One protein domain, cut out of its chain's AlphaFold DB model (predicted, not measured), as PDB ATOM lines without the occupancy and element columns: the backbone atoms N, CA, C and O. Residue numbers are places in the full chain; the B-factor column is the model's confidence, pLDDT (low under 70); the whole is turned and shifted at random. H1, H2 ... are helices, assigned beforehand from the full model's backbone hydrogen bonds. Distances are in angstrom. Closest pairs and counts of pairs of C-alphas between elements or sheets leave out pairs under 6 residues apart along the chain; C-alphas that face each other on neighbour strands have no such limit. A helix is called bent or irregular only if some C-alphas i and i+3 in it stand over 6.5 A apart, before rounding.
ATOM      1  N   LEU A 109     178.171 173.739 139.594       90.69
ATOM      2  CA  LEU A 109     178.812 173.295 140.829       90.69
ATOM      3  C   LEU A 109     180.314 173.043 140.632       90.69
ATOM      4  O   LEU A 109     181.112 173.483 141.453       90.69
ATOM      5  N   SER A 110     180.719 172.414 139.525       89.44
ATOM      6  CA  SER A 110     182.134 172.153 139.218       89.44
ATOM      7  C   SER A 110     182.949 173.448 139.102       89.44
ATOM      8  O   SER A 110     184.067 173.523 139.612       89.44
ATOM      9  N   GLN A 111     182.378 174.491 138.490       92.00
ATOM     10  CA  GLN A 111     183.016 175.811 138.389       92.00
ATOM     11  C   GLN A 111     183.140 176.484 139.763       92.00
ATOM     12  O   GLN A 111     184.205 176.991 140.113       92.00
ATOM     13  N   GLN A 112     182.076 176.429 140.569       95.31
ATOM     14  CA  GLN A 112     182.070 176.975 141.927       95.31
ATOM     15  C   GLN A 112     183.089 176.275 142.834       95.31
ATOM     16  O   GLN A 112     183.782 176.939 143.600       95.31
ATOM     17  N   MET A 113     183.211 174.947 142.743       93.69
ATOM     18  CA  MET A 113     184.202 174.175 143.499       93.69
ATOM     19  C   MET A 113     185.629 174.592 143.151       93.69
ATOM     20  O   MET A 113     186.444 174.773 144.054       93.69
ATOM     21  N   ALA A 114     185.921 174.797 141.863       92.88
ATOM     22  CA  ALA A 114     187.224 175.280 141.423       92.88
ATOM     23  C   ALA A 114     187.528 176.684 141.976       92.88
ATOM     24  O   ALA A 114     188.620 176.913 142.491       92.88
ATOM     25  N   GLU A 115     186.561 177.606 141.937       95.38
ATOM     26  CA  GLU A 115     186.727 178.969 142.467       95.38
ATOM     27  C   GLU A 115     186.892 178.998 143.997       95.38
ATOM     28  O   GLU A 115     187.655 179.800 144.538       95.38
ATOM     29  N   LEU A 116     186.212 178.093 144.704       96.06
ATOM     30  CA  LEU A 116     186.269 177.960 146.161       96.06
ATOM     31  C   LEU A 116     187.423 177.073 146.653       96.06
ATOM     32  O   LEU A 116     187.576 176.912 147.864       96.06
ATOM     33  N   ASN A 117     188.243 176.521 145.750       94.81
ATOM     34  CA  ASN A 117     189.314 175.566 146.053       94.81
ATOM     35  C   ASN A 117     188.823 174.341 146.861       94.81
ATOM     36  O   ASN A 117     189.414 173.989 147.889       94.81
ATOM     37  N   ILE A 118     187.736 173.711 146.401       93.38
ATOM     38  CA  ILE A 118     187.164 172.468 146.943       93.38
ATOM     39  C   ILE A 118     187.497 171.303 146.009       93.38
ATOM     40  O   ILE A 118     187.305 171.404 144.796       93.38
ATOM     41  N   SER A 119     187.993 170.193 146.561       85.44
ATOM     42  CA  SER A 119     188.317 169.009 145.757       85.44
ATOM     43  C   SER A 119     187.051 168.281 145.299       85.44
ATOM     44  O   SER A 119     186.125 168.082 146.082       85.44
ATOM     45  N   ALA A 120     187.028 167.828 144.042       73.19
ATOM     46  CA  ALA A 120     185.926 167.034 143.490       73.19
ATOM     47  C   ALA A 120     185.694 165.725 144.267       73.19
ATOM     48  O   ALA A 120     184.553 165.300 144.422       73.19
ATOM     49  N   ASP A 121     186.758 165.139 144.825       69.44
ATOM     50  CA  ASP A 121     186.686 163.908 145.622       69.44
ATOM     51  C   ASP A 121     185.906 164.086 146.941       69.44
ATOM     52  O   ASP A 121     185.515 163.101 147.566       69.44
ATOM     53  N   GLU A 122     185.671 165.329 147.379       64.38
ATOM     54  CA  GLU A 122     184.933 165.633 148.612       64.38
ATOM     55  C   GLU A 122     183.405 165.551 148.431       64.38
ATOM     56  O   GLU A 122     182.683 165.460 149.426       64.38
ATOM     57  N   ILE A 123     182.900 165.534 147.189       68.69
ATOM     58  CA  ILE A 123     181.471 165.411 146.862       68.69
ATOM     59  C   ILE A 123     181.253 164.114 146.078       68.69
ATOM     60  O   ILE A 123     181.283 164.088 144.852       68.69
ATOM     61  N   ASN A 124     181.024 163.019 146.802       63.34
ATOM     62  CA  ASN A 124     180.665 161.727 146.216       63.34
ATOM     63  C   ASN A 124     179.450 161.145 146.947       63.34
ATOM     64  O   ASN A 124     179.576 160.223 147.753       63.34
ATOM     65  N   ILE A 125     178.280 161.744 146.715       66.56
ATOM     66  CA  ILE A 125     177.000 161.260 147.237       66.56
ATOM     67  C   ILE A 125     176.069 160.959 146.066       66.56
ATOM     68  O   ILE A 125     175.963 161.741 145.123       66.56
ATOM     69  N   ASN A 126     175.395 159.812 146.142       68.75
ATOM     70  CA  ASN A 126     174.292 159.484 145.256       68.75
ATOM     71  C   ASN A 126     173.023 160.190 145.759       68.75
ATOM     72  O   ASN A 126     172.349 159.687 146.657       68.75
ATOM     73  N   ASP A 127     172.702 161.357 145.191       69.62
ATOM     74  CA  ASP A 127     171.524 162.151 145.577       69.62
ATOM     75  C   ASP A 127     170.208 161.349 145.490       69.62
ATOM     76  O   ASP A 127     169.259 161.640 146.219       69.62
ATOM     77  N   ALA A 128     170.158 160.306 144.649       60.38
ATOM     78  CA  ALA A 128     168.984 159.452 144.471       60.38
ATOM     79  C   ALA A 128     168.653 158.570 145.692       60.38
ATOM     80  O   ALA A 128     167.553 158.030 145.761       60.38
ATOM     81  N   GLU A 129     169.576 158.415 146.645       63.62
ATOM     82  CA  GLU A 129     169.385 157.597 147.856       63.62
ATOM     83  C   GLU A 129     168.954 158.423 149.080       63.62
ATOM     84  O   GLU A 129     168.746 157.880 150.166       63.62
ATOM     85  N   LEU A 130     168.827 159.746 148.939       70.06
ATOM     86  CA  LEU A 130     168.444 160.618 150.044       70.06
ATOM     87  C   LEU A 130     166.940 160.525 150.324       70.06
ATOM     88  O   LEU A 130     166.112 160.758 149.450       70.06
ATOM     89  N   GLU A 131     166.584 160.289 151.587       70.00
ATOM     90  CA  GLU A 131     165.191 160.166 152.020       70.00
ATOM     91  C   GLU A 131     164.812 161.172 153.116       70.00
ATOM     92  O   GLU A 131     165.648 161.757 153.816       70.00
ATOM     93  N   ASN A 132     163.504 161.352 153.312       79.62
ATOM     94  CA  ASN A 132     162.933 162.152 154.395       79.62
ATOM     95  C   ASN A 132     163.508 163.582 154.444       79.62
ATOM     96  O   ASN A 132     163.553 164.302 153.444       79.62
ATOM     97  N   ARG A 133     163.951 164.026 155.624       81.88
ATOM     98  CA  ARG A 133     164.560 165.346 155.826       81.88
ATOM     99  C   ARG A 133     165.863 165.534 155.041       81.88
ATOM    100  O   ARG A 133     166.207 166.679 154.759       81.88
ATOM    101  N   HIS A 134     166.543 164.453 154.649       85.50
ATOM    102  CA  HIS A 134     167.826 164.497 153.946       85.50
ATOM    103  C   HIS A 134     167.703 164.725 152.437       85.50
ATOM    104  O   HIS A 134     168.706 165.085 151.838       85.50
ATOM    105  N   VAL A 135     166.505 164.642 151.837       83.31
ATOM    106  CA  VAL A 135     166.277 164.913 150.393       83.31
ATOM    107  C   VAL A 135     166.834 166.275 149.953       83.31
ATOM    108  O   VAL A 135     167.258 166.447 148.818       83.31
ATOM    109  N   SER A 136     166.874 167.260 150.856       84.94
ATOM    110  CA  SER A 136     167.434 168.587 150.575       84.94
ATOM    111  C   SER A 136     168.945 168.702 150.778       84.94
ATOM    112  O   SER A 136     169.500 169.779 150.565       84.94
ATOM    113  N   ASN A 137     169.613 167.671 151.291       90.19
ATOM    114  CA  ASN A 137     171.058 167.660 151.495       90.19
ATOM    115  C   ASN A 137     171.742 167.055 150.268       90.19
ATOM    116  O   ASN A 137     172.355 166.004 150.371       90.19
ATOM    117  N   ASN A 138     171.573 167.708 149.123       89.00
ATOM    118  CA  ASN A 138     171.967 167.220 147.807       89.00
ATOM    119  C   ASN A 138     172.942 168.193 147.123       89.00
ATOM    120  O   ASN A 138     173.240 169.275 147.648       89.00
ATOM    121  N   THR A 139     173.435 167.824 145.942       90.12
ATOM    122  CA  THR A 139     174.392 168.644 145.180       90.12
ATOM    123  C   THR A 139     173.837 170.016 144.776       90.12
ATOM    124  O   THR A 139     174.560 171.014 144.832       90.12
ATOM    125  N   GLU A 140     172.543 170.112 144.459       90.06
ATOM    126  CA  GLU A 140     171.877 171.379 144.122       90.06
ATOM    127  C   GLU A 140     171.902 172.367 145.299       90.06
ATOM    128  O   GLU A 140     172.267 173.534 145.139       90.06
ATOM    129  N   SER A 141     171.591 171.909 146.516       92.69
ATOM    130  CA  SER A 141     171.607 172.776 147.697       92.69
ATOM    131  C   SER A 141     173.022 173.144 148.151       92.69
ATOM    132  O   SER A 141     173.216 174.195 148.771       92.69
ATOM    133  N   VAL A 142     174.028 172.321 147.832       94.75
ATOM    134  CA  VAL A 142     175.441 172.708 147.959       94.75
ATOM    135  C   VAL A 142     175.780 173.820 146.969       94.75
ATOM    136  O   VAL A 142     176.309 174.849 147.390       94.75
ATOM    137  N   SER A 143     175.407 173.671 145.695       95.00
ATOM    138  CA  SER A 143     175.642 174.694 144.667       95.00
ATOM    139  C   SER A 143     174.973 176.027 145.013       95.00
ATOM    140  O   SER A 143     175.595 177.084 144.898       95.00
ATOM    141  N   ALA A 144     173.742 175.999 145.533       96.06
ATOM    142  CA  ALA A 144     173.041 177.200 145.986       96.06
ATOM    143  C   ALA A 144     173.769 177.911 147.144       96.06
ATOM    144  O   ALA A 144     173.870 179.139 147.151       96.06
ATOM    145  N   PHE A 145     174.311 177.155 148.105       98.19
ATOM    146  CA  PHE A 145     175.113 177.722 149.192       98.19
ATOM    147  C   PHE A 145     176.427 178.317 148.664       98.19
ATOM    148  O   PHE A 145     176.782 179.434 149.034       98.19
ATOM    149  N   PHE A 146     177.126 177.623 147.762       98.00
ATOM    150  CA  PHE A 146     178.363 178.123 147.148       98.00
ATOM    151  C   PHE A 146     178.129 179.407 146.350       98.00
ATOM    152  O   PHE A 146     178.886 180.365 146.506       98.00
ATOM    153  N   ALA A 147     177.045 179.474 145.574       97.88
ATOM    154  CA  ALA A 147     176.641 180.689 144.877       97.88
ATOM    155  C   ALA A 147     176.447 181.866 145.848       97.88
ATOM    156  O   ALA A 147     176.907 182.974 145.571       97.88
ATOM    157  N   ALA A 148     175.822 181.628 147.007       98.19
ATOM    158  CA  ALA A 148     175.635 182.655 148.029       98.19
ATOM    159  C   ALA A 148     176.967 183.145 148.623       98.19
ATOM    160  O   ALA A 148     177.151 184.349 148.796       98.19
ATOM    161  N   LEU A 149     177.921 182.238 148.877       98.50
ATOM    162  CA  LEU A 149     179.259 182.605 149.352       98.50
ATOM    163  C   LEU A 149     180.021 183.462 148.337       98.50
ATOM    164  O   LEU A 149     180.656 184.447 148.716       98.50
ATOM    165  N   LEU A 150     179.973 183.082 147.057       98.06
ATOM    166  CA  LEU A 150     180.663 183.783 145.972       98.06
ATOM    167  C   LEU A 150     180.046 185.161 145.695       98.06
ATOM    168  O   LEU A 150     180.777 186.117 145.439       98.06
ATOM    169  N   ALA A 151     178.721 185.284 145.811       97.50
ATOM    170  CA  ALA A 151     178.011 186.551 145.654       97.50
ATOM    171  C   ALA A 151     178.256 187.536 146.816       97.50
ATOM    172  O   ALA A 151     178.137 188.748 146.631       97.50
ATOM    173  N   ASP A 152     178.602 187.045 148.010       97.81
ATOM    174  CA  ASP A 152     178.855 187.889 149.176       97.81
ATOM    175  C   ASP A 152     180.278 188.469 149.146       97.81
ATOM    176  O   ASP A 152     181.259 187.841 149.559       97.81
ATOM    177  N   SER A 153     180.399 189.708 148.663       96.69
ATOM    178  CA  SER A 153     181.670 190.435 148.571       96.69
ATOM    179  C   SER A 153     182.275 190.818 149.926       96.69
ATOM    180  O   SER A 153     183.387 191.340 149.956       96.69
ATOM    181  N   THR A 154     181.561 190.610 151.039       97.12
ATOM    182  CA  THR A 154     182.083 190.883 152.388       97.12
ATOM    183  C   THR A 154     182.955 189.747 152.923       97.12
ATOM    184  O   THR A 154     183.738 189.969 153.844       97.12
ATOM    185  N   LEU A 155     182.848 188.546 152.343       98.00
ATOM    186  CA  LEU A 155     183.640 187.381 152.733       98.00
ATOM    187  C   LEU A 155     185.029 187.398 152.084       98.00
ATOM    188  O   LEU A 155     185.165 187.679 150.891       98.00
ATOM    189  N   THR A 156     186.056 187.016 152.845       97.25
ATOM    190  CA  THR A 156     187.393 186.752 152.284       97.25
ATOM    191  C   THR A 156     187.441 185.397 151.577       97.25
ATOM    192  O   THR A 156     186.590 184.533 151.803       97.25
ATOM    193  N   ALA A 157     188.460 185.175 150.740       96.94
ATOM    194  CA  ALA A 157     188.650 183.896 150.053       96.94
ATOM    195  C   ALA A 157     188.771 182.722 151.045       96.94
ATOM    196  O   ALA A 157     188.146 181.682 150.856       96.94
ATOM    197  N   GLU A 158     189.493 182.920 152.149       96.56
ATOM    198  CA  GLU A 158     189.689 181.917 153.200       96.56
ATOM    199  C   GLU A 158     188.379 181.604 153.931       96.56
ATOM    200  O   GLU A 158     188.090 180.447 154.232       96.56
ATOM    201  N   GLN A 159     187.555 182.625 154.196       98.19
ATOM    202  CA  GLN A 159     186.242 182.435 154.816       98.19
ATOM    203  C   GLN A 159     185.299 181.657 153.901       98.19
ATOM    204  O   GLN A 159     184.618 180.743 154.368       98.19
ATOM    205  N   ARG A 160     185.272 181.990 152.604       98.31
ATOM    206  CA  ARG A 160     184.467 181.263 151.616       98.31
ATOM    207  C   ARG A 160     184.903 179.806 151.512       98.31
ATOM    208  O   ARG A 160     184.049 178.929 151.585       98.31
ATOM    209  N   GLN A 161     186.207 179.547 151.418       97.62
ATOM    210  CA  GLN A 161     186.737 178.186 151.357       97.62
ATOM    211  C   GLN A 161     186.373 177.384 152.615       97.62
ATOM    212  O   GLN A 161     185.834 176.287 152.499       97.62
ATOM    213  N   ALA A 162     186.583 177.936 153.815       97.94
ATOM    214  CA  ALA A 162     186.254 177.246 155.065       97.94
ATOM    215  C   ALA A 162     184.748 176.938 155.189       97.94
ATOM    216  O   ALA A 162     184.363 175.834 155.575       97.94
ATOM    217  N   LEU A 163     183.878 177.885 154.820       98.69
ATOM    218  CA  LEU A 163     182.427 177.671 154.793       98.69
ATOM    219  C   LEU A 163     182.022 176.615 153.756       98.69
ATOM    220  O   LEU A 163     181.155 175.787 154.035       98.69
ATOM    221  N   ALA A 164     182.645 176.622 152.578       97.94
ATOM    222  CA  ALA A 164     182.375 175.655 151.523       97.94
ATOM    223  C   ALA A 164     182.811 174.231 151.916       97.94
ATOM    224  O   ALA A 164     182.052 173.275 151.724       97.94
ATOM    225  N   GLN A 165     183.967 174.092 152.570       96.75
ATOM    226  CA  GLN A 165     184.419 172.829 153.166       96.75
ATOM    227  C   GLN A 165     183.441 172.342 154.239       96.75
ATOM    228  O   GLN A 165     183.033 171.183 154.225       96.75
ATOM    229  N   ALA A 166     182.983 173.227 155.130       97.44
ATOM    230  CA  ALA A 166     181.997 172.869 156.147       97.44
ATOM    231  C   ALA A 166     180.645 172.450 155.534       97.44
ATOM    232  O   ALA A 166     180.034 171.489 156.001       97.44
ATOM    233  N   ARG A 167     180.182 173.100 154.454       97.62
ATOM    234  CA  ARG A 167     178.965 172.681 153.731       97.62
ATOM    235  C   ARG A 167     179.117 171.296 153.105       97.62
ATOM    236  O   ARG A 167     178.153 170.529 153.139       97.62
ATOM    237  N   THR A 168     180.301 170.985 152.587       94.94
ATOM    238  CA  THR A 168     180.643 169.662 152.042       94.94
ATOM    239  C   THR A 168     180.722 168.611 153.151       94.94
ATOM    240  O   THR A 168     180.168 167.525 153.024       94.94
ATOM    241  N   GLY A 169     181.284 168.962 154.311       93.62
ATOM    242  CA  GLY A 169     181.221 168.126 155.509       93.62
ATOM    243  C   GLY A 169     179.781 167.832 155.937       93.62
ATOM    244  O   GLY A 169     179.450 166.688 156.231       93.62
ATOM    245  N   LEU A 170     178.901 168.838 155.918       94.56
ATOM    246  CA  LEU A 170     177.476 168.668 156.216       94.56
ATOM    247  C   LEU A 170     176.769 167.764 155.195       94.56
ATOM    248  O   LEU A 170     175.905 166.974 155.577       94.56
ATOM    249  N   LEU A 171     177.130 167.859 153.911       91.88
ATOM    250  CA  LEU A 171     176.659 166.928 152.882       91.88
ATOM    251  C   LEU A 171     177.012 165.480 153.276       91.88
ATOM    252  O   LEU A 171     176.138 164.621 153.299       91.88
ATOM    253  N   SER A 172     178.244 165.265 153.736       89.38
ATOM    254  CA  SER A 172     178.772 163.976 154.211       89.38
ATOM    255  C   SER A 172     178.387 163.597 155.653       89.38
ATOM    256  O   SER A 172     178.953 162.660 156.215       89.38
ATOM    257  N   GLY A 173     177.425 164.295 156.268       89.38
ATOM    258  CA  GLY A 173     176.866 163.933 157.576       89.38
ATOM    259  C   GLY A 173     177.572 164.526 158.800       89.38
ATOM    260  O   GLY A 173     177.385 164.018 159.905       89.38
ATOM    261  N   ALA A 174     178.365 165.590 158.642       94.25
ATOM    262  CA  ALA A 174     178.977 166.278 159.777       94.25
ATOM    263  C   ALA A 174     177.923 166.796 160.774       94.25
ATOM    264  O   ALA A 174     176.923 167.410 160.390       94.25
ATOM    265  N   THR A 175     178.174 166.579 162.067       97.19
ATOM    266  CA  THR A 175     177.299 167.051 163.147       97.19
ATOM    267  C   THR A 175     177.458 168.548 163.381       97.19
ATOM    268  O   THR A 175     178.433 169.175 162.957       97.19
ATOM    269  N   ARG A 176     176.517 169.130 164.128       97.75
ATOM    270  CA  ARG A 176     176.575 170.534 164.537       97.75
ATOM    271  C   ARG A 176     177.908 170.877 165.208       97.75
ATOM    272  O   ARG A 176     178.527 171.874 164.855       97.75
ATOM    273  N   GLU A 177     178.362 170.042 166.135       97.88
ATOM    274  CA  GLU A 177     179.591 170.259 166.902       97.88
ATOM    275  C   GLU A 177     180.823 170.239 165.991       97.88
ATOM    276  O   GLU A 177     181.738 171.047 166.154       97.88
ATOM    277  N   GLN A 178     180.840 169.343 164.998       97.94
ATOM    278  CA  GLN A 178     181.918 169.269 164.011       97.94
ATOM    279  C   GLN A 178     181.954 170.525 163.133       97.94
ATOM    280  O   GLN A 178     183.026 171.101 162.934       97.94
ATOM    281  N   ILE A 179     180.790 171.000 162.677       97.69
ATOM    282  CA  ILE A 179     180.670 172.261 161.934       97.69
ATOM    283  C   ILE A 179     181.156 173.437 162.788       97.69
ATOM    284  O   ILE A 179     182.014 174.208 162.357       97.69
ATOM    285  N   GLU A 180     180.661 173.565 164.019       97.19
ATOM    286  CA  GLU A 180     181.012 174.671 164.912       97.19
ATOM    287  C   GLU A 180     182.507 174.708 165.249       97.19
ATOM    288  O   GLU A 180     183.086 175.800 165.278       97.19
ATOM    289  N   SER A 181     183.112 173.531 165.446       97.56
ATOM    290  CA  SER A 181     184.543 173.337 165.694       97.56
ATOM    291  C   SER A 181     185.394 173.705 164.474       97.56
ATOM    292  O   SER A 181     186.337 174.487 164.598       97.56
ATOM    293  N   SER A 182     185.023 173.230 163.277       96.56
ATOM    294  CA  SER A 182     185.756 173.529 162.033       96.56
ATOM    295  C   SER A 182     185.798 175.025 161.699       96.56
ATOM    296  O   SER A 182     186.744 175.503 161.080       96.56
ATOM    297  N   LEU A 183     184.804 175.782 162.175       97.38
ATOM    298  CA  LEU A 183     184.655 177.220 161.953       97.38
ATOM    299  C   LEU A 183     184.881 178.038 163.240       97.38
ATOM    300  O   LEU A 183     184.382 179.160 163.369       97.38
ATOM    301  N   ALA A 184     185.548 177.476 164.253       95.44
ATOM    302  CA  ALA A 184     185.740 178.121 165.558       95.44
ATOM    303  C   ALA A 184     186.690 179.330 165.515       95.44
ATOM    304  O   ALA A 184     186.625 180.190 166.388       95.44
ATOM    305  N   THR A 185     187.551 179.410 164.501       94.25
ATOM    306  CA  THR A 185     188.581 180.452 164.357       94.25
ATOM    307  C   THR A 185     188.056 181.769 163.788       94.25
ATOM    308  O   THR A 185     188.801 182.748 163.739       94.25
ATOM    309  N   PHE A 186     186.791 181.827 163.358       96.06
ATOM    310  CA  PHE A 186     186.205 183.068 162.861       96.06
ATOM    311  C   PHE A 186     186.109 184.132 163.967       96.06
ATOM    312  O   PHE A 186     185.606 183.833 165.053       96.06
ATOM    313  N   PRO A 187     186.538 185.382 163.694       94.44
ATOM    314  CA  PRO A 187     186.344 186.504 164.609       94.44
ATOM    315  C   PRO A 187     184.871 186.721 164.983       94.44
ATOM    316  O   PRO A 187     183.971 186.414 164.200       94.44
ATOM    317  N   ALA A 188     184.623 187.293 166.165       90.44
ATOM    318  CA  ALA A 188     183.276 187.510 166.706       90.44
ATOM    319  C   ALA A 188     182.416 188.504 165.896       90.44
ATOM    320  O   ALA A 188     181.196 188.505 166.021       90.44
ATOM    321  N   ASP A 189     183.043 189.333 165.069       92.69
ATOM    322  CA  ASP A 189     182.431 190.300 164.156       92.69
ATOM    323  C   ASP A 189     182.542 189.866 162.683       92.69
ATOM    324  O   ASP A 189     182.256 190.641 161.770       92.69
ATOM    325  N   SER A 190     182.949 188.617 162.436       96.56
ATOM    326  CA  SER A 190     183.178 188.120 161.087       96.56
ATOM    327  C   SER A 190     181.886 188.089 160.257       96.56
ATOM    328  O   SER A 190     180.875 187.530 160.705       96.56
ATOM    329  N   PRO A 191     181.920 188.563 158.995       96.62
ATOM    330  CA  PRO A 191     180.796 188.427 158.072       96.62
ATOM    331  C   PRO A 191     180.445 186.959 157.762       96.62
ATOM    332  O   PRO A 191     179.351 186.672 157.283       96.62
ATOM    333  N   ALA A 192     181.327 186.008 158.078       97.69
ATOM    334  CA  ALA A 192     181.080 184.578 157.906       97.69
ATOM    335  C   ALA A 192     180.134 183.974 158.965       97.69
ATOM    336  O   ALA A 192     179.613 182.874 158.763       97.69
ATOM    337  N   LEU A 193     179.903 184.656 160.097       97.88
ATOM    338  CA  LEU A 193     179.146 184.090 161.220       97.88
ATOM    339  C   LEU A 193     177.708 183.682 160.861       97.88
ATOM    340  O   LEU A 193     177.313 182.584 161.254       97.88
ATOM    341  N   PRO A 194     176.931 184.454 160.078       98.31
ATOM    342  CA  PRO A 194     175.590 184.026 159.684       98.31
ATOM    343  C   PRO A 194     175.579 182.748 158.834       98.31
ATOM    344  O   PRO A 194     174.709 181.899 159.020       98.31
ATOM    345  N   TYR A 195     176.574 182.540 157.966       98.75
ATOM    346  CA  TYR A 195     176.701 181.289 157.209       98.75
ATOM    347  C   TYR A 195     177.107 180.114 158.106       98.75
ATOM    348  O   TYR A 195     176.566 179.020 157.958       98.75
ATOM    349  N   LYS A 196     177.991 180.338 159.088       98.44
ATOM    350  CA  LYS A 196     178.298 179.339 160.127       98.44
ATOM    351  C   LYS A 196     177.031 178.933 160.885       98.44
ATOM    352  O   LYS A 196     176.764 177.742 161.034       98.44
ATOM    353  N   SER A 197     176.239 179.907 161.337       98.31
ATOM    354  CA  SER A 197     174.967 179.657 162.023       98.31
ATOM    355  C   SER A 197     173.978 178.902 161.138       98.31
ATOM    356  O   SER A 197     173.295 178.009 161.628       98.31
ATOM    357  N   TYR A 198     173.930 179.203 159.838       98.75
ATOM    358  CA  TYR A 198     173.109 178.455 158.886       98.75
ATOM    359  C   TYR A 198     173.517 176.982 158.800       98.75
ATOM    360  O   TYR A 198     172.656 176.110 158.903       98.75
ATOM    361  N   LEU A 199     174.815 176.690 158.671       98.75
ATOM    362  CA  LEU A 199     175.308 175.311 158.612       98.75
ATOM    363  C   LEU A 199     175.030 174.549 159.916       98.75
ATOM    364  O   LEU A 199     174.621 173.391 159.871       98.75
ATOM    365  N   ALA A 200     175.176 175.205 161.070       98.50
ATOM    366  CA  ALA A 200     174.841 174.623 162.369       98.50
ATOM    367  C   ALA A 200     173.331 174.336 162.511       98.50
ATOM    368  O   ALA A 200     172.948 173.258 162.966       98.50
ATOM    369  N   ALA A 201     172.470 175.261 162.073       98.62
ATOM    370  CA  ALA A 201     171.018 175.081 162.072       98.62
ATOM    371  C   ALA A 201     170.581 173.949 161.128       98.62
ATOM    372  O   ALA A 201     169.734 173.127 161.483       98.62
ATOM    373  N   ALA A 202     171.196 173.862 159.945       98.31
ATOM    374  CA  ALA A 202     170.962 172.781 158.997       98.31
ATOM    375  C   ALA A 202     171.415 171.422 159.559       98.31
ATOM    376  O   ALA A 202     170.681 170.445 159.433       98.31
ATOM    377  N   ALA A 203     172.558 171.362 160.250       98.06
ATOM    378  CA  ALA A 203     172.997 170.157 160.954       98.06
ATOM    379  C   ALA A 203     171.994 169.723 162.037       98.06
ATOM    380  O   ALA A 203     171.622 168.552 162.082       98.06
ATOM    381  N   SER A 204     171.484 170.658 162.851       98.44
ATOM    382  CA  SER A 204     170.411 170.376 163.819       98.44
ATOM    383  C   SER A 204     169.144 169.846 163.137       98.44
ATOM    384  O   SER A 204     168.578 168.850 163.586       98.44
ATOM    385  N   PHE A 205     168.728 170.447 162.017       98.06
ATOM    386  CA  PHE A 205     167.576 169.983 161.239       98.06
ATOM    387  C   PHE A 205     167.769 168.546 160.733       98.06
ATOM    388  O   PHE A 205     166.890 167.708 160.927       98.06
ATOM    389  N   TYR A 206     168.923 168.230 160.139       95.50
ATOM    390  CA  TYR A 206     169.224 166.880 159.655       95.50
ATOM    391  C   TYR A 206     169.386 165.860 160.791       95.50
ATOM    392  O   TYR A 206     169.058 164.686 160.606       95.50
ATOM    393  N   ALA A 207     169.807 166.291 161.979       95.31
ATOM    394  CA  ALA A 207     169.849 165.455 163.178       95.31
ATOM    395  C   ALA A 207     168.467 165.236 163.827       95.31
ATOM    396  O   ALA A 207     168.340 164.393 164.712       95.31
ATOM    397  N   GLY A 208     167.428 165.964 163.399       95.19
ATOM    398  CA  GLY A 208     166.102 165.931 164.025       95.19
ATOM    399  C   GLY A 208     165.989 166.763 165.310       95.19
ATOM    400  O   GLY A 208     164.966 166.697 165.986       95.19
TER     401      GLY A 208
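What this domain is: This is residues 109 to 208 of the 372 residues of an uncharacterized protein of Escherichia coli (UniProt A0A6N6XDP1). Three longer helices, H3, H4 and H6, run nearly along one axis with their centres in a triangle, H4 touching both H3 and H6. The short H5 packs on H4 and H6 on one side of this group, H1 packs on H3 at the opposite side, and the small H2 sits beyond one end, reached from H1 by a long loop. The printed part has 100 residues with six named helices, H1 to H6 in order, and no named strand; its class is all helix, and its helix packing is part aligned, part crossed, with tilts both shallow and steep. It is compact, with a radius of gyration of the C-alphas of 12.8 A and spans of 37 by 30 by 19 A.

How they stand to each other: H1, residues 109 to 115, touches H3, residues 139 to 151; their closest C-alphas, Leu 109 and Ser 143, are 5.2 A apart, and they run the same way at a steep tilt of 35.3 degrees, only just beyond shallow. H2, residues 132 to 136, meets H3 only through their link. H3 and H4, residues 157 to 171, form a helical hairpin at a shallow tilt of 16 degrees, opposite ways, with the closest C-alphas, Leu 149 and Arg 160, 5.8 A apart. H4 and H5, residues 176 to 182, form the next hairpin at 32 degrees, a shallow tilt only just short of steep; the closest C-alphas, Ala 166 and Ile 179, are 6.0 A apart. H5 and H6, residues 193 to 207, form a third at 38 degrees, a steep tilt only just beyond shallow; the closest C-alphas, Arg 176 and Ala 200, are 4.9 A apart. H6 touches H4 the same way at a shallow tilt of 6 degrees, with C-alphas 167 and 199 closest at 6.6 A. With residues 205 to 206 alone H6 only just touches H2, with 3 pairs of C-alphas within 8 A, the closest Arg 133 and Tyr 206 at 6.2 A. H3 and H6 are near each other; H3 and H5 are apart. Each O i to N i+4 pair is within hydrogen-bond range in H1, H3, H4, H5 and H6; in H2 it is 0 of 1, with 1 of 2 O i to N i+3 pairs.

Where its parts are: H1 begins at C-alpha 109, (178.812, 173.295, 140.829). H2 is irregular, but only just: C-alphas 133 and 136 are 6.8 A apart. H3 measures 18.3 A, H4 21.0 A and H6 20.9 A from first to last C-alpha. H6 ends at C-alpha 207, (169.849, 165.455, 163.178).

The domain as a whole: The C-alphas farthest apart, Ala 128 and Asp 189, are 39.0 A apart. The printed part has no cut. The link from H1 to H2 is long, with 16 residues. Residues 121 to 129 have pLDDT under 70; the mean of the printed part is 91.7.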